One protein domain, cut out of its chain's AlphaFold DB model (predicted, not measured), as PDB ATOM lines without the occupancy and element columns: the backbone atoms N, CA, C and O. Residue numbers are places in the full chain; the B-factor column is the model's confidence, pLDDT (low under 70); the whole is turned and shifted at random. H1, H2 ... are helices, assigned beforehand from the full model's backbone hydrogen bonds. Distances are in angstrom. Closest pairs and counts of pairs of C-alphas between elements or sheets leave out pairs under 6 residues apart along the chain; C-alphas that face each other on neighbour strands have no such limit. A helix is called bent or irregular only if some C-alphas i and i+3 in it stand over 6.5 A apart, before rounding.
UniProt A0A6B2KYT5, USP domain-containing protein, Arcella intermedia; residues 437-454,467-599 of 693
ATOM      1  N   LEU A 437      51.165 -34.982 -20.698       91.50
ATOM      2  CA  LEU A 437      49.832 -34.872 -21.303       91.50
ATOM      3  C   LEU A 437      48.697 -34.899 -20.265       91.50
ATOM      4  O   LEU A 437      47.862 -33.998 -20.288       91.50
ATOM      5  N   VAL A 438      48.673 -35.874 -19.345       91.69
ATOM      6  CA  VAL A 438      47.613 -35.988 -18.317       91.69
ATOM      7  C   VAL A 438      47.505 -34.689 -17.519       91.69
ATOM      8  O   VAL A 438      46.436 -34.084 -17.450       91.69
ATOM      9  N   THR A 439      48.634 -34.196 -17.024       86.94
ATOM     10  CA  THR A 439      48.747 -32.945 -16.274       86.94
ATOM     11  C   THR A 439      48.194 -31.758 -17.035       86.94
ATOM     12  O   THR A 439      47.388 -30.994 -16.507       86.94
ATOM     13  N   ARG A 440      48.616 -31.597 -18.295       89.31
ATOM     14  CA  ARG A 440      48.188 -30.479 -19.137       89.31
ATOM     15  C   ARG A 440      46.699 -30.539 -19.429       89.31
ATOM     16  O   ARG A 440      46.069 -29.489 -19.467       89.31
ATOM     17  N   LEU A 441      46.130 -31.728 -19.621       93.38
ATOM     18  CA  LEU A 441      44.692 -31.888 -19.827       93.38
ATOM     19  C   LEU A 441      43.909 -31.533 -18.561       93.38
ATOM     20  O   LEU A 441      42.966 -30.750 -18.640       93.38
ATOM     21  N   LEU A 442      44.308 -32.043 -17.394       90.88
ATOM     22  CA  LEU A 442      43.642 -31.722 -16.126       90.88
ATOM     23  C   LEU A 442      43.726 -30.217 -15.825       90.88
ATOM     24  O   LEU A 442      42.706 -29.580 -15.560       90.88
ATOM     25  N   ASP A 443      44.910 -29.625 -15.987       85.69
ATOM     26  CA  ASP A 443      45.133 -28.181 -15.887       85.69
ATOM     27  C   ASP A 443      44.261 -27.397 -16.886       85.69
ATOM     28  O   ASP A 443      43.634 -26.388 -16.544       85.69
ATOM     29  N   TYR A 444      44.164 -27.881 -18.128       89.81
ATOM     30  CA  TYR A 444      43.331 -27.270 -19.156       89.81
ATOM     31  C   TYR A 444      41.846 -27.293 -18.772       89.81
ATOM     32  O   TYR A 444      41.167 -26.264 -18.827       89.81
ATOM     33  N   TYR A 445      41.344 -28.437 -18.319       89.44
ATOM     34  CA  TYR A 445      39.957 -28.578 -17.899       89.44
ATOM     35  C   TYR A 445      39.616 -27.660 -16.717       89.44
ATOM     36  O   TYR A 445      38.580 -26.995 -16.728       89.44
ATOM     37  N   MET A 446      40.504 -27.566 -15.723       83.94
ATOM     38  CA  MET A 446      40.271 -26.759 -14.522       83.94
ATOM     39  C   MET A 446      40.324 -25.249 -14.778       83.94
ATOM     40  O   MET A 446      39.691 -24.481 -14.052       83.94
ATOM     41  N   GLY A 447      41.041 -24.807 -15.814       82.75
ATOM     42  CA  GLY A 447      41.066 -23.404 -16.226       82.75
ATOM     43  C   GLY A 447      41.533 -22.477 -15.093       82.75
ATOM     44  O   GLY A 447      42.673 -22.631 -14.655       82.75
ATOM     45  N   PRO A 448      40.705 -21.523 -14.621       74.56
ATOM     46  CA  PRO A 448      41.072 -20.604 -13.538       74.56
ATOM     47  C   PRO A 448      41.138 -21.272 -12.154       74.56
ATOM     48  O   PRO A 448      41.695 -20.694 -11.229       74.56
ATOM     49  N   TYR A 449      40.587 -22.480 -12.000       75.62
ATOM     50  CA  TYR A 449      40.565 -23.218 -10.730       75.62
ATOM     51  C   TYR A 449      41.758 -24.163 -10.561       75.62
ATOM     52  O   TYR A 449      41.766 -24.995  -9.656       75.62
ATOM     53  N   THR A 450      42.740 -24.086 -11.457       74.56
ATOM     54  CA  THR A 450      43.920 -24.947 -11.416       74.56
ATOM     55  C   THR A 450      44.733 -24.756 -10.130       74.56
ATOM     56  O   THR A 450      44.817 -23.658  -9.580       74.56
ATOM     57  N   LEU A 451      45.373 -25.830  -9.658       64.62
ATOM     58  CA  LEU A 451      46.270 -25.790  -8.494       64.62
ATOM     59  C   LEU A 451      47.609 -25.092  -8.806       64.62
ATOM     60  O   LEU A 451      48.413 -24.840  -7.902       64.62
ATOM     61  N   TYR A 452      47.870 -24.770 -10.075       67.81
ATOM     62  CA  TYR A 452      49.061 -24.042 -10.498       67.81
ATOM     63  C   TYR A 452      48.850 -22.530 -10.378       67.81
ATOM     64  O   TYR A 452      48.004 -21.949 -11.052       67.81
ATOM     65  N   LYS A 453      49.670 -21.861  -9.556       59.62
ATOM     66  CA  LYS A 453      49.738 -20.393  -9.562       59.62
ATOM     67  C   LYS A 453      50.258 -19.937 -10.924       59.62
ATOM     68  O   LYS A 453      51.401 -20.236 -11.264       59.62
ATOM     69  N   ARG A 454      49.426 -19.228 -11.681       62.94
ATOM     70  CA  ARG A 454      49.801 -18.587 -12.944       62.94
ATOM     71  C   ARG A 454      49.705 -17.075 -12.807       62.94
ATOM     72  O   ARG A 454      48.909 -16.577 -12.015       62.94
ATOM     73  N   THR A 467      26.563 -25.061 -23.699       78.62
ATOM     74  CA  THR A 467      27.429 -26.158 -23.260       78.62
ATOM     75  C   THR A 467      28.610 -26.312 -24.209       78.62
ATOM     76  O   THR A 467      28.441 -26.345 -25.428       78.62
ATOM     77  N   VAL A 468      29.808 -26.412 -23.643       89.12
ATOM     78  CA  VAL A 468      31.014 -26.775 -24.388       89.12
ATOM     79  C   VAL A 468      30.941 -28.266 -24.675       89.12
ATOM     80  O   VAL A 468      30.665 -29.049 -23.771       89.12
ATOM     81  N   ASP A 469      31.182 -28.660 -25.916       90.25
ATOM     82  CA  ASP A 469      31.411 -30.066 -26.221       90.25
ATOM     83  C   ASP A 469      32.851 -30.404 -25.820       90.25
ATOM     84  O   ASP A 469      33.788 -29.746 -26.260       90.25
ATOM     85  N   LEU A 470      33.054 -31.385 -24.949       93.94
ATOM     86  CA  LEU A 470      34.384 -31.879 -24.575       93.94
ATOM     87  C   LEU A 470      34.514 -33.377 -24.872       93.94
ATOM     88  O   LEU A 470      35.360 -34.054 -24.297       93.94
ATOM     89  N   SER A 471      33.691 -33.913 -25.775       93.56
ATOM     90  CA  SER A 471      33.615 -35.353 -26.026       93.56
ATOM     91  C   SER A 471      34.951 -35.946 -26.482       93.56
ATOM     92  O   SER A 471      35.395 -36.943 -25.906       93.56
ATOM     93  N   SER A 472      35.618 -35.318 -27.461       94.81
ATOM     94  CA  SER A 472      36.940 -35.748 -27.946       94.81
ATOM     95  C   SER A 472      38.053 -35.472 -26.934       94.81
ATOM     96  O   SER A 472      38.992 -36.253 -26.820       94.81
ATOM     97  N   PHE A 473      37.927 -34.398 -26.148       96.44
ATOM     98  CA  PHE A 473      38.859 -34.092 -25.059       96.44
ATOM     99  C   PHE A 473      38.848 -35.191 -23.986       96.44
ATOM    100  O   PHE A 473      39.905 -35.632 -23.542       96.44
ATOM    101  N   PHE A 474      37.664 -35.668 -23.587       96.25
ATOM    102  CA  PHE A 474      37.556 -36.742 -22.600       96.25
ATOM    103  C   PHE A 474      38.048 -38.085 -23.141       96.25
ATOM    104  O   PHE A 474      38.621 -38.846 -22.367       96.25
ATOM    105  N   TRP A 475      37.892 -38.367 -24.441       96.38
ATOM    106  CA  TRP A 475      38.535 -39.534 -25.059       96.38
ATOM    107  C   TRP A 475      40.055 -39.483 -24.908       96.38
ATOM    108  O   TRP A 475      40.626 -40.409 -24.340       96.38
ATOM    109  N   LEU A 476      40.673 -38.363 -25.292       97.44
ATOM    110  CA  LEU A 476      42.110 -38.143 -25.124       97.44
ATOM    111  C   LEU A 476      42.549 -38.282 -23.660       97.44
ATOM    112  O   LEU A 476      43.530 -38.962 -23.370       97.44
ATOM    113  N   LEU A 477      41.813 -37.678 -22.719       96.75
ATOM    114  CA  LEU A 477      42.114 -37.792 -21.289       96.75
ATOM    115  C   LEU A 477      42.024 -39.241 -20.802       96.75
ATOM    116  O   LEU A 477      42.899 -39.697 -20.068       96.75
ATOM    117  N   SER A 478      40.994 -39.973 -21.225       96.12
ATOM    118  CA  SER A 478      40.837 -41.382 -20.884       96.12
ATOM    119  C   SER A 478      41.973 -42.218 -21.446       96.12
ATOM    120  O   SER A 478      42.548 -43.007 -20.706       96.12
ATOM    121  N   HIS A 479      42.318 -42.059 -22.723       95.50
ATOM    122  CA  HIS A 479      43.407 -42.817 -23.327       95.50
ATOM    123  C   HIS A 479      44.756 -42.484 -22.686       95.50
ATOM    124  O   HIS A 479      45.555 -43.391 -22.459       95.50
ATOM    125  N   ALA A 480      44.981 -41.220 -22.317       95.12
ATOM    126  CA  ALA A 480      46.175 -40.807 -21.593       95.12
ATOM    127  C   ALA A 480      46.264 -41.479 -20.212       95.12
ATOM    128  O   ALA A 480      47.270 -42.115 -19.911       95.12
ATOM    129  N   ILE A 481      45.196 -41.416 -19.404       94.00
ATOM    130  CA  ILE A 481      45.148 -42.050 -18.073       94.00
ATOM    131  C   ILE A 481      45.292 -43.571 -18.185       94.00
ATOM    132  O   ILE A 481      46.087 -44.163 -17.464       94.00
ATOM    133  N   CYS A 482      44.565 -44.204 -19.108       93.69
ATOM    134  CA  CYS A 482      44.608 -45.650 -19.338       93.69
ATOM    135  C   CYS A 482      45.919 -46.136 -19.975       93.69
ATOM    136  O   CYS A 482      46.111 -47.339 -20.137       93.69
ATOM    137  N   SER A 483      46.818 -45.226 -20.347       92.44
ATOM    138  CA  SER A 483      48.179 -45.540 -20.789       92.44
ATOM    139  C   SER A 483      49.216 -45.389 -19.670       92.44
ATOM    140  O   SER A 483      50.399 -45.649 -19.887       92.44
ATOM    141  N   CYS A 484      48.793 -44.973 -18.476       90.00
ATOM    142  CA  CYS A 484      49.656 -44.829 -17.314       90.00
ATOM    143  C   CYS A 484      49.476 -45.984 -16.315       90.00
ATOM    144  O   CYS A 484      48.544 -46.780 -16.403       90.00
ATOM    145  N   ASN A 485      50.379 -46.071 -15.337       85.94
ATOM    146  CA  ASN A 485      50.226 -46.954 -14.182       85.94
ATOM    147  C   ASN A 485      49.076 -46.471 -13.297       85.94
ATOM    148  O   ASN A 485      49.070 -45.305 -12.891       85.94
ATOM    149  N   ASN A 486      48.182 -47.376 -12.903       81.75
ATOM    150  CA  ASN A 486      47.188 -47.072 -11.878       81.75
ATOM    151  C   ASN A 486      47.846 -46.931 -10.483       81.75
ATOM    152  O   ASN A 486      49.026 -47.237 -10.287       81.75
ATOM    153  N   PHE A 487      47.096 -46.447  -9.490       77.50
ATOM    154  CA  PHE A 487      47.651 -46.169  -8.156       77.50
ATOM    155  C   PHE A 487      48.112 -47.437  -7.422       77.50
ATOM    156  O   PHE A 487      49.157 -47.425  -6.765       77.50
ATOM    157  N   ALA A 488      47.381 -48.546  -7.575       71.12
ATOM    158  CA  ALA A 488      47.746 -49.832  -6.984       71.12
ATOM    159  C   ALA A 488      49.122 -50.313  -7.479       71.12
ATOM    160  O   ALA A 488      49.972 -50.683  -6.664       71.12
ATOM    161  N   MET A 489      49.391 -50.196  -8.784       72.38
ATOM    162  CA  MET A 489      50.690 -50.515  -9.380       72.38
ATOM    163  C   MET A 489      51.816 -49.611  -8.863       72.38
ATOM    164  O   MET A 489      52.921 -50.088  -8.606       72.38
ATOM    165  N   GLN A 490      51.551 -48.318  -8.660       69.50
ATOM    166  CA  GLN A 490      52.557 -47.376  -8.147       69.50
ATOM    167  C   GLN A 490      52.926 -47.635  -6.685       69.50
ATOM    168  O   GLN A 490      54.077 -47.443  -6.296       69.50
ATOM    169  N   SER A 491      51.971 -48.110  -5.883       64.06
ATOM    170  CA  SER A 491      52.191 -48.477  -4.477       64.06
ATOM    171  C   SER A 491      52.969 -49.790  -4.286       64.06
ATOM    172  O   SER A 491      53.278 -50.166  -3.156       64.06
ATOM    173  N   GLY A 492      53.321 -50.487  -5.376       61.38
ATOM    174  CA  GLY A 492      54.050 -51.756  -5.332       61.38
ATOM    175  C   GLY A 492      53.206 -52.942  -4.859       61.38
ATOM    176  O   GLY A 492      53.771 -53.970  -4.469       61.38
ATOM    177  N   SER A 493      51.871 -52.818  -4.888       55.97
ATOM    178  CA  SER A 493      50.949 -53.910  -4.573       55.97
ATOM    179  C   SER A 493      51.126 -55.042  -5.590       55.97
ATOM    180  O   SER A 493      50.894 -54.877  -6.785       55.97
ATOM    181  N   ARG A 494      51.620 -56.195  -5.122       51.00
ATOM    182  CA  ARG A 494      51.927 -57.372  -5.947       51.00
ATOM    183  C   ARG A 494      50.677 -58.236  -6.149       51.00
ATOM    184  O   ARG A 494      50.580 -59.309  -5.557       51.00
ATOM    185  N   SER A 495      49.752 -57.809  -6.999       52.50
ATOM    186  CA  SER A 495      48.839 -58.729  -7.689       52.50
ATOM    187  C   SER A 495      49.172 -58.689  -9.181       52.50
ATOM    188  O   SER A 495      49.357 -57.627  -9.763       52.50
ATOM    189  N   PHE A 496      49.375 -59.860  -9.777       53.84
ATOM    190  CA  PHE A 496      50.096 -60.052 -11.041       53.84
ATOM    191  C   PHE A 496      49.327 -59.671 -12.325       53.84
ATOM    192  O   PHE A 496      49.769 -60.052 -13.405       53.84
ATOM    193  N   ASP A 497      48.250 -58.885 -12.246       68.44
ATOM    194  CA  ASP A 497      47.410 -58.568 -13.409       68.44
ATOM    195  C   ASP A 497      47.329 -57.060 -13.687       68.44
ATOM    196  O   ASP A 497      46.945 -56.256 -12.832       68.44
ATOM    197  N   MET A 498      47.673 -56.683 -14.923       81.25
ATOM    198  CA  MET A 498      47.510 -55.320 -15.435       81.25
ATOM    199  C   MET A 498      46.019 -54.969 -15.544       81.25
ATOM    200  O   MET A 498      45.211 -55.856 -15.838       81.25
ATOM    201  N   PRO A 499      45.635 -53.687 -15.390       86.06
ATOM    202  CA  PRO A 499      44.262 -53.270 -15.627       86.06
ATOM    203  C   PRO A 499      43.792 -53.703 -17.025       86.06
ATOM    204  O   PRO A 499      44.520 -53.492 -17.998       86.06
ATOM    205  N   PRO A 500      42.560 -54.222 -17.185       86.50
ATOM    206  CA  PRO A 500      42.042 -54.671 -18.483       86.50
ATOM    207  C   PRO A 500      41.879 -53.523 -19.485       86.50
ATOM    208  O   PRO A 500      41.684 -53.746 -20.676       86.50
ATOM    209  N   THR A 501      41.925 -52.287 -18.995       90.19
ATOM    210  CA  THR A 501      41.847 -51.059 -19.782       90.19
ATOM    211  C   THR A 501      43.213 -50.496 -20.151       90.19
ATOM    212  O   THR A 501      43.265 -49.428 -20.748       90.19
ATOM    213  N   LEU A 502      44.315 -51.158 -19.783       89.88
ATOM    214  CA  LEU A 502      45.651 -50.678 -20.104       89.88
ATOM    215  C   LEU A 502      45.879 -50.670 -21.623       89.88
ATOM    216  O   LEU A 502      45.728 -51.689 -22.292       89.88
ATOM    217  N   LEU A 503      46.276 -49.515 -22.160       88.19
ATOM    218  CA  LEU A 503      46.401 -49.290 -23.606       88.19
ATOM    219  C   LEU A 503      47.835 -49.365 -24.136       88.19
ATOM    220  O   LEU A 503      48.077 -49.019 -25.292       88.19
ATOM    221  N   THR A 504      48.806 -49.748 -23.312       83.94
ATOM    222  CA  THR A 504      50.217 -49.806 -23.708       83.94
ATOM    223  C   THR A 504      50.931 -50.975 -23.052       83.94
ATOM    224  O   THR A 504      50.569 -51.406 -21.958       83.94
ATOM    225  N   SER A 505      51.974 -51.465 -23.718       80.25
ATOM    226  CA  SER A 505      52.850 -52.507 -23.175       80.25
ATOM    227  C   SER A 505      53.825 -51.959 -22.126       80.25
ATOM    228  O   SER A 505      54.340 -52.717 -21.306       80.25
ATOM    229  N   TYR A 506      54.070 -50.642 -22.137       78.00
ATOM    230  CA  TYR A 506      55.056 -49.962 -21.294       78.00
ATOM    231  C   TYR A 506      54.416 -48.748 -20.604       78.00
ATOM    232  O   TYR A 506      54.572 -47.619 -21.071       78.00
ATOM    233  N   PRO A 507      53.656 -48.955 -19.514       81.62
ATOM    234  CA  PRO A 507      52.925 -47.875 -18.864       81.62
ATOM    235  C   PRO A 507      53.853 -46.823 -18.261       81.62
ATOM    236  O   PRO A 507      54.741 -47.128 -17.459       81.62
ATOM    237  N   SER A 508      53.581 -45.563 -18.588       81.44
ATOM    238  CA  SER A 508      54.232 -44.422 -17.946       81.44
ATOM    239  C   SER A 508      53.706 -44.221 -16.518       81.44
ATOM    240  O   SER A 508      52.538 -44.504 -16.237       81.44
ATOM    241  N   PRO A 509      54.517 -43.738 -15.566       77.75
ATOM    242  CA  PRO A 509      54.011 -43.396 -14.240       77.75
ATOM    243  C   PRO A 509      53.022 -42.220 -14.326       77.75
ATOM    244  O   PRO A 509      53.258 -41.279 -15.082       77.75
ATOM    245  N   LEU A 510      51.941 -42.236 -13.531       81.50
ATOM    246  CA  LEU A 510      51.231 -40.982 -13.234       81.50
ATOM    247  C   LEU A 510      52.122 -40.173 -12.301       81.50
ATOM    248  O   LEU A 510      52.649 -40.706 -11.322       81.50
ATOM    249  N   PHE A 511      52.290 -38.890 -12.581       78.38
ATOM    250  CA  PHE A 511      53.102 -38.045 -11.723       78.38
ATOM    251  C   PHE A 511      52.341 -37.704 -10.434       78.38
ATOM    252  O   PHE A 511      51.114 -37.663 -10.414       78.38
ATOM    253  N   ASN A 512      53.062 -37.395  -9.348       71.44
ATOM    254  CA  ASN A 512      52.461 -37.113  -8.032       71.44
ATOM    255  C   ASN A 512      51.345 -36.050  -8.070       71.44
ATOM    256  O   ASN A 512      50.395 -36.116  -7.299       71.44
ATOM    257  N   HIS A 513      51.452 -35.070  -8.964       72.69
ATOM    258  CA  HIS A 513      50.430 -34.039  -9.132       72.69
ATOM    259  C   HIS A 513      49.202 -34.547  -9.901       72.69
ATOM    260  O   HIS A 513      48.086 -34.173  -9.559       72.69
ATOM    261  N   ASP A 514      49.372 -35.423 -10.895       82.81
ATOM    262  CA  ASP A 514      48.244 -36.078 -11.568       82.81
ATOM    263  C   ASP A 514      47.477 -36.925 -10.559       82.81
ATOM    264  O   ASP A 514      46.248 -36.918 -10.542       82.81
ATOM    265  N   VAL A 515      48.213 -37.598  -9.669       80.25
ATOM    266  CA  VAL A 515      47.641 -38.327  -8.540       80.25
ATOM    267  C   VAL A 515      46.830 -37.388  -7.652       80.25
ATOM    268  O   VAL A 515      45.677 -37.700  -7.387       80.25
ATOM    269  N   GLU A 516      47.372 -36.232  -7.258       78.12
ATOM    270  CA  GLU A 516      46.671 -35.221  -6.448       78.12
ATOM    271  C   GLU A 516      45.382 -34.698  -7.117       78.12
ATOM    272  O   GLU A 516      44.346 -34.551  -6.468       78.12
ATOM    273  N   PHE A 517      45.401 -34.461  -8.431       81.06
ATOM    274  CA  PHE A 517      44.199 -34.059  -9.165       81.06
ATOM    275  C   PHE A 517      43.173 -35.192  -9.259       81.06
ATOM    276  O   PHE A 517      41.986 -34.976  -9.029       81.06
ATOM    277  N   LEU A 518      43.611 -36.411  -9.572       83.19
ATOM    278  CA  LEU A 518      42.740 -37.580  -9.709       83.19
ATOM    279  C   LEU A 518      42.285 -38.147  -8.348       83.19
ATOM    280  O   LEU A 518      41.383 -38.988  -8.295       83.19
ATOM    281  N   THR A 519      42.897 -37.729  -7.234       78.88
ATOM    282  CA  THR A 519      42.394 -37.918  -5.860       78.88
ATOM    283  C   THR A 519      41.482 -36.792  -5.400       78.88
ATOM    284  O   THR A 519      40.792 -36.971  -4.400       78.88
ATOM    285  N   ASN A 520      41.402 -35.678  -6.128       82.06
ATOM    286  CA  ASN A 520      40.484 -34.605  -5.793       82.06
ATOM    287  C   ASN A 520      39.032 -35.014  -6.080       82.06
ATOM    288  O   ASN A 520      38.631 -35.276  -7.222       82.06
ATOM    289  N   ASN A 521      38.228 -35.011  -5.018       73.31
ATOM    290  CA  ASN A 521      36.862 -35.497  -5.085       73.31
ATOM    291  C   ASN A 521      35.941 -34.579  -5.910       73.31
ATOM    292  O   ASN A 521      35.119 -35.041  -6.701       73.31
ATOM    293  N   GLU A 522      36.131 -33.265  -5.816       81.75
ATOM    294  CA  GLU A 522      35.370 -32.292  -6.608       81.75
ATOM    295  C   GLU A 522      35.615 -32.481  -8.112       81.75
ATOM    296  O   GLU A 522      34.674 -32.445  -8.908       81.75
ATOM    297  N   LEU A 523      36.864 -32.746  -8.514       85.19
ATOM    298  CA  LEU A 523      37.224 -32.898  -9.924       85.19
ATOM    299  C   LEU A 523      36.607 -34.162 -10.529       85.19
ATOM    300  O   LEU A 523      35.878 -34.079 -11.519       85.19
ATOM    301  N   MET A 524      36.830 -35.324  -9.914       83.44
ATOM    302  CA  MET A 524      36.262 -36.582 -10.411       83.44
ATOM    303  C   MET A 524      34.729 -36.590 -10.326       83.44
ATOM    304  O   MET A 524      34.059 -37.065 -11.246       83.44
ATOM    305  N   GLY A 525      34.159 -35.992  -9.275       84.25
ATOM    306  CA  GLY A 525      32.722 -35.757  -9.172       84.25
ATOM    307  C   GLY A 525      32.201 -34.863 -10.300       84.25
ATOM    308  O   GLY A 525      31.139 -35.130 -10.863       84.25
ATOM    309  N   SER A 526      32.966 -33.844 -10.709       88.06
ATOM    310  CA  SER A 526      32.612 -32.979 -11.838       88.06
ATOM    311  C   SER A 526      32.587 -33.727 -13.174       88.06
ATOM    312  O   SER A 526      31.652 -33.506 -13.948       88.06
ATOM    313  N   PHE A 527      33.522 -34.655 -13.413       90.31
ATOM    314  CA  PHE A 527      33.540 -35.494 -14.617       90.31
ATOM    315  C   PHE A 527      32.278 -36.350 -14.703       90.31
ATOM    316  O   PHE A 527      31.582 -36.329 -15.716       90.31
ATOM    317  N   ILE A 528      31.943 -37.036 -13.607       88.31
ATOM    318  CA  ILE A 528      30.750 -37.879 -13.497       88.31
ATOM    319  C   ILE A 528      29.474 -37.041 -13.662       88.31
ATOM    320  O   ILE A 528      28.582 -37.415 -14.419       88.31
ATOM    321  N   ARG A 529      29.403 -35.876 -13.007       87.56
ATOM    322  CA  ARG A 529      28.249 -34.966 -13.050       87.56
ATOM    323  C   ARG A 529      28.008 -34.366 -14.434       87.56
ATOM    324  O   ARG A 529      26.854 -34.220 -14.820       87.56
ATOM    325  N   GLN A 530      29.065 -33.943 -15.128       87.62
ATOM    326  CA  GLN A 530      28.952 -33.294 -16.440       87.62
ATOM    327  C   GLN A 530      28.817 -34.316 -17.573       87.62
ATOM    328  O   GLN A 530      28.159 -34.025 -18.564       87.62
ATOM    329  N   CYS A 531      29.404 -35.506 -17.408       88.25
ATOM    330  CA  CYS A 531      29.244 -36.667 -18.281       88.25
ATOM    331  C   CYS A 531      29.387 -36.369 -19.788       88.25
ATOM    332  O   CYS A 531      28.658 -36.929 -20.601       88.25
ATOM    333  N   TYR A 532      30.334 -35.502 -20.181       90.06
ATOM    334  CA  TYR A 532      30.527 -35.136 -21.595       90.06
ATOM    335  C   TYR A 532      30.768 -36.348 -22.498       90.06
ATOM    336  O   TYR A 532      30.359 -36.346 -23.652       90.06
ATOM    337  N   ASN A 533      31.421 -37.387 -21.973       94.06
ATOM    338  CA  ASN A 533      31.611 -38.648 -22.674       94.06
ATOM    339  C   ASN A 533      31.589 -39.818 -21.689       94.06
ATOM    340  O   ASN A 533      32.580 -40.107 -21.014       94.06
ATOM    341  N   VAL A 534      30.448 -40.506 -21.615       94.75
ATOM    342  CA  VAL A 534      30.253 -41.622 -20.682       94.75
ATOM    343  C   VAL A 534      31.238 -42.767 -20.919       94.75
ATOM    344  O   VAL A 534      31.705 -43.359 -19.955       94.75
ATOM    345  N   ASN A 535      31.594 -43.066 -22.173       95.56
ATOM    346  CA  ASN A 535      32.484 -44.183 -22.492       95.56
ATOM    347  C   ASN A 535      33.925 -43.896 -22.063       95.56
ATOM    348  O   ASN A 535      34.569 -44.773 -21.502       95.56
ATOM    349  N   ALA A 536      34.404 -42.668 -22.250       96.06
ATOM    350  CA  ALA A 536      35.714 -42.261 -21.753       96.06
ATOM    351  C   ALA A 536      35.778 -42.319 -20.214       96.06
ATOM    352  O   ALA A 536      36.668 -42.936 -19.632       96.06
ATOM    353  N   ILE A 537      34.771 -41.758 -19.534       94.94
ATOM    354  CA  ILE A 537      34.699 -41.785 -18.062       94.94
ATOM    355  C   ILE A 537      34.617 -43.232 -17.546       94.94
ATOM    356  O   ILE A 537      35.224 -43.565 -16.530       94.94
ATOM    357  N   ARG A 538      33.902 -44.107 -18.263       95.06
ATOM    358  CA  ARG A 538      33.799 -45.541 -17.977       95.06
ATOM    359  C   ARG A 538      35.166 -46.223 -17.943       95.06
ATOM    360  O   ARG A 538      35.450 -46.950 -16.995       95.06
ATOM    361  N   GLU A 539      35.995 -46.013 -18.965       95.50
ATOM    362  CA  GLU A 539      37.324 -46.634 -19.041       95.50
ATOM    363  C   GLU A 539      38.267 -46.082 -17.964       95.50
ATOM    364  O   GLU A 539      38.970 -46.857 -17.315       95.50
ATOM    365  N   MET A 540      38.194 -44.778 -17.674       94.38
ATOM    366  CA  MET A 540      38.919 -44.174 -16.551       94.38
ATOM    367  C   MET A 540      38.523 -44.794 -15.206       94.38
ATOM    368  O   MET A 540      39.393 -45.170 -14.427       94.38
ATOM    369  N   ILE A 541      37.222 -44.936 -14.924       92.88
ATOM    370  CA  ILE A 541      36.743 -45.539 -13.670       92.88
ATOM    371  C   ILE A 541      37.249 -46.971 -13.541       92.88
ATOM    372  O   ILE A 541      37.757 -47.337 -12.482       92.88
ATOM    373  N   LYS A 542      37.156 -47.761 -14.616       93.06
ATOM    374  CA  LYS A 542      37.688 -49.126 -14.647       93.06
ATOM    375  C   LYS A 542      39.179 -49.163 -14.332       93.06
ATOM    376  O   LYS A 542      39.600 -49.938 -13.482       93.06
ATOM    377  N   HIS A 543      39.950 -48.301 -14.989       93.19
ATOM    378  CA  HIS A 543      41.398 -48.238 -14.833       93.19
ATOM    379  C   HIS A 543      41.819 -47.854 -13.408       93.19
ATOM    380  O   HIS A 543      42.648 -48.524 -12.795       93.19
ATOM    381  N   LEU A 544      41.215 -46.792 -12.867       90.94
ATOM    382  CA  LEU A 544      41.562 -46.244 -11.554       90.94
ATOM    383  C   LEU A 544      41.031 -47.091 -10.389       90.94
ATOM    384  O   LEU A 544      41.553 -46.970  -9.290       90.94
ATOM    385  N   SER A 545      40.003 -47.919 -10.611       90.81
ATOM    386  CA  SER A 545      39.430 -48.802  -9.580       90.81
ATOM    387  C   SER A 545      40.084 -50.185  -9.523       90.81
ATOM    388  O   SER A 545      39.847 -50.919  -8.566       90.81
ATOM    389  N   TRP A 546      40.860 -50.564 -10.545       90.88
ATOM    390  CA  TRP A 546      41.460 -51.895 -10.655       90.88
ATOM    391  C   TRP A 546      42.435 -52.171  -9.507       90.88
ATOM    392  O   TRP A 546      43.454 -51.489  -9.394       90.88
ATOM    393  N   GLU A 547      42.117 -53.161  -8.667       87.88
ATOM    394  CA  GLU A 547      42.911 -53.530  -7.477       87.88
ATOM    395  C   GLU A 547      43.185 -52.349  -6.511       87.88
ATOM    396  O   GLU A 547      44.070 -52.410  -5.657       87.88
ATOM    397  N   ASP A 548      42.395 -51.270  -6.602       86.56
ATOM    398  CA  ASP A 548      42.474 -50.100  -5.725       86.56
ATOM    399  C   ASP A 548      41.199 -49.974  -4.887       86.56
ATOM    400  O   ASP A 548      40.109 -49.655  -5.379       86.56
ATOM    401  N   THR A 549      41.348 -50.230  -3.586       86.38
ATOM    402  CA  THR A 549      40.239 -50.221  -2.627       86.38
ATOM    403  C   THR A 549      39.689 -48.816  -2.410       86.38
ATOM    404  O   THR A 549      38.476 -48.617  -2.484       86.38
ATOM    405  N   GLU A 550      40.550 -47.830  -2.167       84.25
ATOM    406  CA  GLU A 550      40.117 -46.469  -1.841       84.25
ATOM    407  C   GLU A 550      39.399 -45.829  -3.030       84.25
ATOM    408  O   GLU A 550      38.307 -45.271  -2.881       84.25
ATOM    409  N   LYS A 551      39.960 -45.980  -4.235       85.88
ATOM    410  CA  LYS A 551      39.373 -45.443  -5.469       85.88
ATOM    411  C   LYS A 551      38.086 -46.139  -5.851       85.88
ATOM    412  O   LYS A 551      37.136 -45.456  -6.235       85.88
ATOM    413  N   SER A 552      38.020 -47.460  -5.686       88.19
ATOM    414  CA  SER A 552      36.788 -48.225  -5.882       88.19
ATOM    415  C   SER A 552      35.644 -47.685  -5.019       88.19
ATOM    416  O   SER A 552      34.542 -47.469  -5.521       88.19
ATOM    417  N   ILE A 553      35.896 -47.439  -3.728       86.31
ATOM    418  CA  ILE A 553      34.888 -46.919  -2.790       86.31
ATOM    419  C   ILE A 553      34.489 -45.492  -3.168       86.31
ATOM    420  O   ILE A 553      33.301 -45.167  -3.232       86.31
ATOM    421  N   TYR A 554      35.483 -44.648  -3.434       84.56
ATOM    422  CA  TYR A 554      35.274 -43.243  -3.744       84.56
ATOM    423  C   TYR A 554      34.464 -43.040  -5.038       84.56
ATOM    424  O   TYR A 554      33.433 -42.364  -5.028       84.56
ATOM    425  N   LEU A 555      34.881 -43.660  -6.145       87.88
ATOM    426  CA  LEU A 555      34.207 -43.512  -7.439       87.88
ATOM    427  C   LEU A 555      32.784 -44.078  -7.395       87.88
ATOM    428  O   LEU A 555      31.871 -43.486  -7.970       87.88
ATOM    429  N   LEU A 556      32.567 -45.170  -6.657       87.75
ATOM    430  CA  LEU A 556      31.233 -45.717  -6.416       87.75
ATOM    431  C   LEU A 556      30.325 -44.710  -5.691       87.75
ATOM    432  O   LEU A 556      29.184 -44.505  -6.112       87.75
ATOM    433  N   ALA A 557      30.830 -44.056  -4.641       83.19
ATOM    434  CA  ALA A 557      30.088 -43.036  -3.902       83.19
ATOM    435  C   ALA A 557      29.761 -41.814  -4.779       83.19
ATOM    436  O   ALA A 557      28.616 -41.359  -4.787       83.19
ATOM    437  N   ALA A 558      30.722 -41.337  -5.577       84.06
ATOM    438  CA  ALA A 558      30.523 -40.212  -6.492       84.06
ATOM    439  C   ALA A 558      29.459 -40.516  -7.565       84.06
ATOM    440  O   ALA A 558      28.591 -39.684  -7.839       84.06
ATOM    441  N   ILE A 559      29.465 -41.728  -8.139       87.00
ATOM    442  CA  ILE A 559      28.411 -42.171  -9.062       87.00
ATOM    443  C   ILE A 559      27.049 -42.117  -8.357       87.00
ATOM    444  O   ILE A 559      26.110 -41.522  -8.888       87.00
ATOM    445  N   GLN A 560      26.930 -42.686  -7.150       82.69
ATOM    446  CA  GLN A 560      25.678 -42.687  -6.379       82.69
ATOM    447  C   GLN A 560      25.159 -41.275  -6.073       82.69
ATOM    448  O   GLN A 560      23.959 -41.022  -6.212       82.69
ATOM    449  N   GLU A 561      26.036 -40.349  -5.693       81.62
ATOM    450  CA  GLU A 561      25.667 -38.973  -5.358       81.62
ATOM    451  C   GLU A 561      25.015 -38.245  -6.543       81.62
ATOM    452  O   GLU A 561      23.978 -37.594  -6.394       81.62
ATOM    453  N   PHE A 562      25.565 -38.407  -7.749       81.94
ATOM    454  CA  PHE A 562      25.120 -37.665  -8.933       81.94
ATOM    455  C   PHE A 562      24.051 -38.377  -9.777       81.94
ATOM    456  O   PHE A 562      23.698 -37.884 -10.850       81.94
ATOM    457  N   HIS A 563      23.448 -39.466  -9.284       80.75
ATOM    458  CA  HIS A 563      22.417 -40.240  -9.999       80.75
ATOM    459  C   HIS A 563      21.231 -39.400 -10.518       80.75
ATOM    460  O   HIS A 563      20.639 -39.729 -11.550       80.75
ATOM    461  N   ALA A 564      20.860 -38.323  -9.818       79.06
ATOM    462  CA  ALA A 564      19.766 -37.435 -10.211       79.06
ATOM    463  C   ALA A 564      20.159 -36.466 -11.342       79.06
ATOM    464  O   ALA A 564      19.299 -36.056 -12.117       79.06
ATOM    465  N   LYS A 565      21.450 -36.119 -11.451       83.06
ATOM    466  CA  LYS A 565      21.976 -35.141 -12.422       83.06
ATOM    467  C   LYS A 565      22.411 -35.773 -13.748       83.06
ATOM    468  O   LYS A 565      22.550 -35.055 -14.730       83.06
ATOM    469  N   ILE A 566      22.606 -37.089 -13.770       85.50
ATOM    470  CA  ILE A 566      23.017 -37.861 -14.949       85.50
ATOM    471  C   ILE A 566      21.782 -38.529 -15.567       85.50
ATOM    472  O   ILE A 566      20.845 -38.913 -14.854       85.50
ATOM    473  N   ASP A 567      21.751 -38.682 -16.890       87.62
ATOM    474  CA  ASP A 567      20.699 -39.453 -17.548       87.62
ATOM    475  C   ASP A 567      20.753 -40.941 -17.147       87.62
ATOM    476  O   ASP A 567      21.775 -41.471 -16.707       87.62
ATOM    477  N   THR A 568      19.621 -41.633 -17.270       84.31
ATOM    478  CA  THR A 568      19.483 -43.033 -16.844       84.31
ATOM    479  C   THR A 568      20.496 -43.960 -17.503       84.31
ATOM    480  O   THR A 568      21.055 -44.818 -16.826       84.31
ATOM    481  N   ASN A 569      20.732 -43.811 -18.806       88.44
ATOM    482  CA  ASN A 569      21.586 -44.735 -19.541       88.44
ATOM    483  C   ASN A 569      23.044 -44.540 -19.134       88.44
ATOM    484  O   ASN A 569      23.716 -45.520 -18.811       88.44
ATOM    485  N   SER A 570      23.507 -43.290 -19.063       91.06
ATOM    486  CA  SER A 570      24.874 -43.001 -18.639       91.06
ATOM    487  C   SER A 570      25.123 -43.450 -17.202       91.06
ATOM    488  O   SER A 570      26.136 -44.087 -16.925       91.06
ATOM    489  N   TYR A 571      24.161 -43.232 -16.300       89.06
ATOM    490  CA  TYR A 571      24.247 -43.712 -14.921       89.06
ATOM    491  C   TYR A 571      24.434 -45.237 -14.835       89.06
ATOM    492  O   TYR A 571      25.312 -45.721 -14.120       89.06
ATOM    493  N   ILE A 572      23.645 -45.993 -15.605       87.12
ATOM    494  CA  ILE A 572      23.742 -47.457 -15.670       87.12
ATOM    495  C   ILE A 572      25.086 -47.903 -16.246       87.12
ATOM    496  O   ILE A 572      25.682 -48.836 -15.714       87.12
ATOM    497  N   ILE A 573      25.588 -47.239 -17.292       91.50
ATOM    498  CA  ILE A 573      26.893 -47.551 -17.891       91.50
ATOM    499  C   ILE A 573      28.020 -47.362 -16.867       91.50
ATOM    500  O   ILE A 573      28.869 -48.244 -16.729       91.50
ATOM    501  N   LEU A 574      28.014 -46.252 -16.121       92.06
ATOM    502  CA  LEU A 574      29.033 -45.972 -15.105       92.06
ATOM    503  C   LEU A 574      28.964 -46.973 -13.942       92.06
ATOM    504  O   LEU A 574      29.991 -47.528 -13.553       92.06
ATOM    505  N   LEU A 575      27.766 -47.283 -13.436       89.19
ATOM    506  CA  LEU A 575      27.589 -48.317 -12.408       89.19
ATOM    507  C   LEU A 575      28.058 -49.692 -12.880       89.19
ATOM    508  O   LEU A 575      28.792 -50.378 -12.171       89.19
ATOM    509  N   ARG A 576      27.657 -50.097 -14.086       89.25
ATOM    510  CA  ARG A 576      28.052 -51.380 -14.665       89.25
ATOM    511  C   ARG A 576      29.575 -51.484 -14.749       89.25
ATOM    512  O   ARG A 576      30.137 -52.514 -14.403       89.25
ATOM    513  N   SER A 577      30.241 -50.391 -15.111       90.69
ATOM    514  CA  SER A 577      31.689 -50.376 -15.300       90.69
ATOM    515  C   SER A 577      32.511 -50.688 -14.065       90.69
ATOM    516  O   SER A 577      33.577 -51.262 -14.224       90.69
ATOM    517  N   ILE A 578      32.019 -50.366 -12.869       88.25
ATOM    518  CA  ILE A 578      32.724 -50.653 -11.616       88.25
ATOM    519  C   ILE A 578      32.305 -52.010 -11.024       88.25
ATOM    520  O   ILE A 578      33.098 -52.685 -10.371       88.25
ATOM    521  N   LEU A 579      31.062 -52.439 -11.270       85.06
ATOM    522  CA  LEU A 579      30.520 -53.706 -10.767       85.06
ATOM    523  C   LEU A 579      30.979 -54.918 -11.579       85.06
ATOM    524  O   LEU A 579      31.133 -55.999 -11.019       85.06
ATOM    525  N   GLU A 580      31.195 -54.749 -12.884       85.50
ATOM    526  CA  GLU A 580      31.660 -55.820 -13.773       85.50
ATOM    527  C   GLU A 580      33.171 -56.047 -13.716       85.50
ATOM    528  O   GLU A 580      33.628 -57.050 -14.249       85.50
ATOM    529  N   LEU A 581      33.947 -55.169 -13.070       88.25
ATOM    530  CA  LEU A 581      35.391 -55.363 -12.904       88.25
ATOM    531  C   LEU A 581      35.671 -56.681 -12.183       88.25
ATOM    532  O   LEU A 581      35.267 -56.844 -11.031       88.25
ATOM    533  N   GLU A 582      36.336 -57.604 -12.874       83.75
ATOM    534  CA  GLU A 582      36.678 -58.949 -12.401       83.75
ATOM    535  C   GLU A 582      38.046 -58.950 -11.708       83.75
ATOM    536  O   GLU A 582      38.998 -59.545 -12.199       83.75
ATOM    537  N   ASP A 583      38.141 -58.248 -10.581       85.75
ATOM    538  CA  ASP A 583      39.340 -58.186  -9.736       85.75
ATOM    539  C   ASP A 583      39.029 -58.693  -8.308       85.75
ATOM    540  O   ASP A 583      37.891 -59.078  -7.997       85.75
ATOM    541  N   SER A 584      40.021 -58.668  -7.412       84.38
ATOM    542  CA  SER A 584      39.852 -59.118  -6.020       84.38
ATOM    543  C   SER A 584      38.810 -58.315  -5.209       84.38
ATOM    544  O   SER A 584      38.273 -58.804  -4.208       84.38
ATOM    545  N   LEU A 585      38.472 -57.102  -5.656       86.50
ATOM    546  CA  LEU A 585      37.622 -56.124  -4.972       86.50
ATOM    547  C   LEU A 585      36.175 -56.113  -5.479       86.50
ATOM    548  O   LEU A 585      35.325 -55.417  -4.910       86.50
ATOM    549  N   GLN A 586      35.845 -56.900  -6.506       84.00
ATOM    550  CA  GLN A 586      34.475 -57.020  -7.016       84.00
ATOM    551  C   GLN A 586      33.435 -57.288  -5.906       84.00
ATOM    552  O   GLN A 586      32.424 -56.575  -5.861       84.00
ATOM    553  N   PRO A 587      33.656 -58.231  -4.960       77.69
ATOM    554  CA  PRO A 587      32.682 -58.509  -3.903       77.69
ATOM    555  C   PRO A 587      32.473 -57.314  -2.965       77.69
ATOM    556  O   PRO A 587      31.345 -57.048  -2.539       77.69
ATOM    557  N   LEU A 588      33.544 -56.564  -2.678       82.44
ATOM    558  CA  LEU A 588      33.496 -55.362  -1.849       82.44
ATOM    559  C   LEU A 588      32.617 -54.294  -2.506       82.44
ATOM    560  O   LEU A 588      31.682 -53.800  -1.873       82.44
ATOM    561  N   ARG A 589      32.851 -53.990  -3.788       86.00
ATOM    562  CA  ARG A 589      32.087 -52.973  -4.532       86.00
ATOM    563  C   ARG A 589      30.593 -53.292  -4.593       86.00
ATOM    564  O   ARG A 589      29.767 -52.407  -4.362       86.00
ATOM    565  N   ILE A 590      30.244 -54.559  -4.832       77.81
ATOM    566  CA  ILE A 590      28.851 -55.031  -4.810       77.81
ATOM    567  C   ILE A 590      28.238 -54.822  -3.425       77.81
ATOM    568  O   ILE A 590      27.130 -54.299  -3.317       77.81
ATOM    569  N   SER A 591      28.957 -55.204  -2.364       74.25
ATOM    570  CA  SER A 591      28.441 -55.075  -1.002       74.25
ATOM    571  C   SER A 591      28.120 -53.616  -0.663       74.25
ATOM    572  O   SER A 591      26.993 -53.329  -0.271       74.25
ATOM    573  N   ILE A 592      29.041 -52.685  -0.931       76.75
ATOM    574  CA  ILE A 592      28.888 -51.259  -0.613       76.75
ATOM    575  C   ILE A 592      27.697 -50.654  -1.351       76.75
ATOM    576  O   ILE A 592      26.882 -49.957  -0.745       76.75
ATOM    577  N   LEU A 593      27.551 -50.941  -2.645       75.75
ATOM    578  CA  LEU A 593      26.466 -50.377  -3.446       75.75
ATOM    579  C   LEU A 593      25.079 -50.744  -2.890       75.75
ATOM    580  O   LEU A 593      24.134 -49.947  -2.977       75.75
ATOM    581  N   LEU A 594      24.964 -51.943  -2.315       70.31
ATOM    582  CA  LEU A 594      23.699 -52.536  -1.904       70.31
ATOM    583  C   LEU A 594      23.386 -52.362  -0.409       70.31
ATOM    584  O   LEU A 594      22.207 -52.286  -0.061       70.31
ATOM    585  N   THR A 595      24.391 -52.256   0.471       64.12
ATOM    586  CA  THR A 595      24.200 -52.183   1.938       64.12
ATOM    587  C   THR A 595      24.440 -50.817   2.567       64.12
ATOM    588  O   THR A 595      24.148 -50.669   3.756       64.12
ATOM    589  N   ASN A 596      24.957 -49.815   1.840       59.31
ATOM    590  CA  ASN A 596      25.411 -48.567   2.467       59.31
ATOM    591  C   ASN A 596      24.309 -47.913   3.330       59.31
ATOM    592  O   ASN A 596      23.262 -47.532   2.796       59.31
ATOM    593  N   LYS A 597      24.571 -47.806   4.648       52.44
ATOM    594  CA  LYS A 597      23.723 -47.373   5.785       52.44
ATOM    595  C   LYS A 597      22.672 -46.297   5.426       52.44
ATOM    596  O   LYS A 597      22.823 -45.125   5.757       52.44
ATOM    597  N   GLY A 598      21.591 -46.686   4.747       49.25
ATOM    598  CA  GLY A 598      20.485 -45.799   4.346       49.25
ATOM    599  C   GLY A 598      20.704 -44.931   3.093       49.25
ATOM    600  O   GLY A 598      19.828 -44.135   2.762       49.25
ATOM    601  N   LYS A 599      21.827 -45.076   2.376       53.81
ATOM    602  CA  LYS A 599      22.136 -44.345   1.123       53.81
ATOM    603  C   LYS A 599      22.354 -45.249  -0.099       53.81
ATOM    604  O   LYS A 599      22.516 -44.738  -1.202       53.81
TER     605      LYS A 599
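AT A GLANCE: This is residues 437 to 454 and 467 to 599 of the 693 residues of the protein "USP domain-containing protein" of Arcella intermedia (UniProt A0A6B2KYT5). This is a slab of helices in two uneven layers: H2, H6 and H8 stand side by side and run the same way, and H4, H5, H7 and H9 lie along the other side, with H1 at one end of the slab and H9 at the other. The short H3 and the long loop of residues 491 to 511 lie beyond the ends of H2 and H6. The 151 printed residues hold nine named helices, H1 to H9, and no named strand; the class is all helix. The whole is compact, with a radius of gyration of the C-alphas of 15.0 A and spans of 44 by 38 by 25 A.

HOW THE PARTS SIT: H1, residues 437 to 449, is irregular, with C-alphas 445 and 448 9.2 A apart. Its residues 437 to 441 alone touch H2, residues 471 to 481, at a steep tilt of 54 degrees, opposite ways; the closest C-alphas, of Val 438 and Ala 480, are 6.0 A apart. H3, residues 487 to 490, touches no helix. H4, residues 512 to 519, touches H1, with the C-alphas of Asp 514 and Thr 439 closest at 5.7 A. H6, residues 534 to 545, touches H2 at a shallow tilt of 17 degrees, the same way, closest at Ala 536 and Trp 475, C-alphas 5.1 A apart. H7, residues 549 to 561, is the hub and touches four helices. Among them is H5, residues 521 to 530, closest at Ala 558 and Gly 525, C-alphas 5.6 A apart. H6, H7 and H8, residues 568 to 579, form an up and down bundle, each running against the one before. H6 touches H8 at a shallow tilt of 22 degrees, with the C-alphas of Arg 538 and Leu 574 closest at 5.6 A. H9, residues 586 to 595, touches H7, with the C-alphas of Ser 552 and Arg 589 closest at 6.8 A. Every O i to N i+4 pair is within hydrogen-bond range in H2, H4, H5, H6, H7 and H9, against 7 of 9 in H1 and 7 of 8 in H8; H3 is too short for such a pair.

IN THESE COORDINATES: H1 begins at C-alpha 437 (49.832, -34.872, -21.303) and is 18.3 A long. H7 is 18.6 A long, H8 16.5 A and H6 16.1 A. H9 ends at C-alpha 595 (24.200, -52.183, 1.938).

THE WHOLE: The C-alphas of Arg 454 and Thr 595, the two farthest apart, are 44.8 A apart. Residues 455 to 466 are not printed, and C-alphas 454 and 467 are 25.8 A apart across this cut. The link from H3 to H4 is long, with 21 residues. The pLDDT is under 70 at residues 451 to 454, 490 to 497 and 595 to 599.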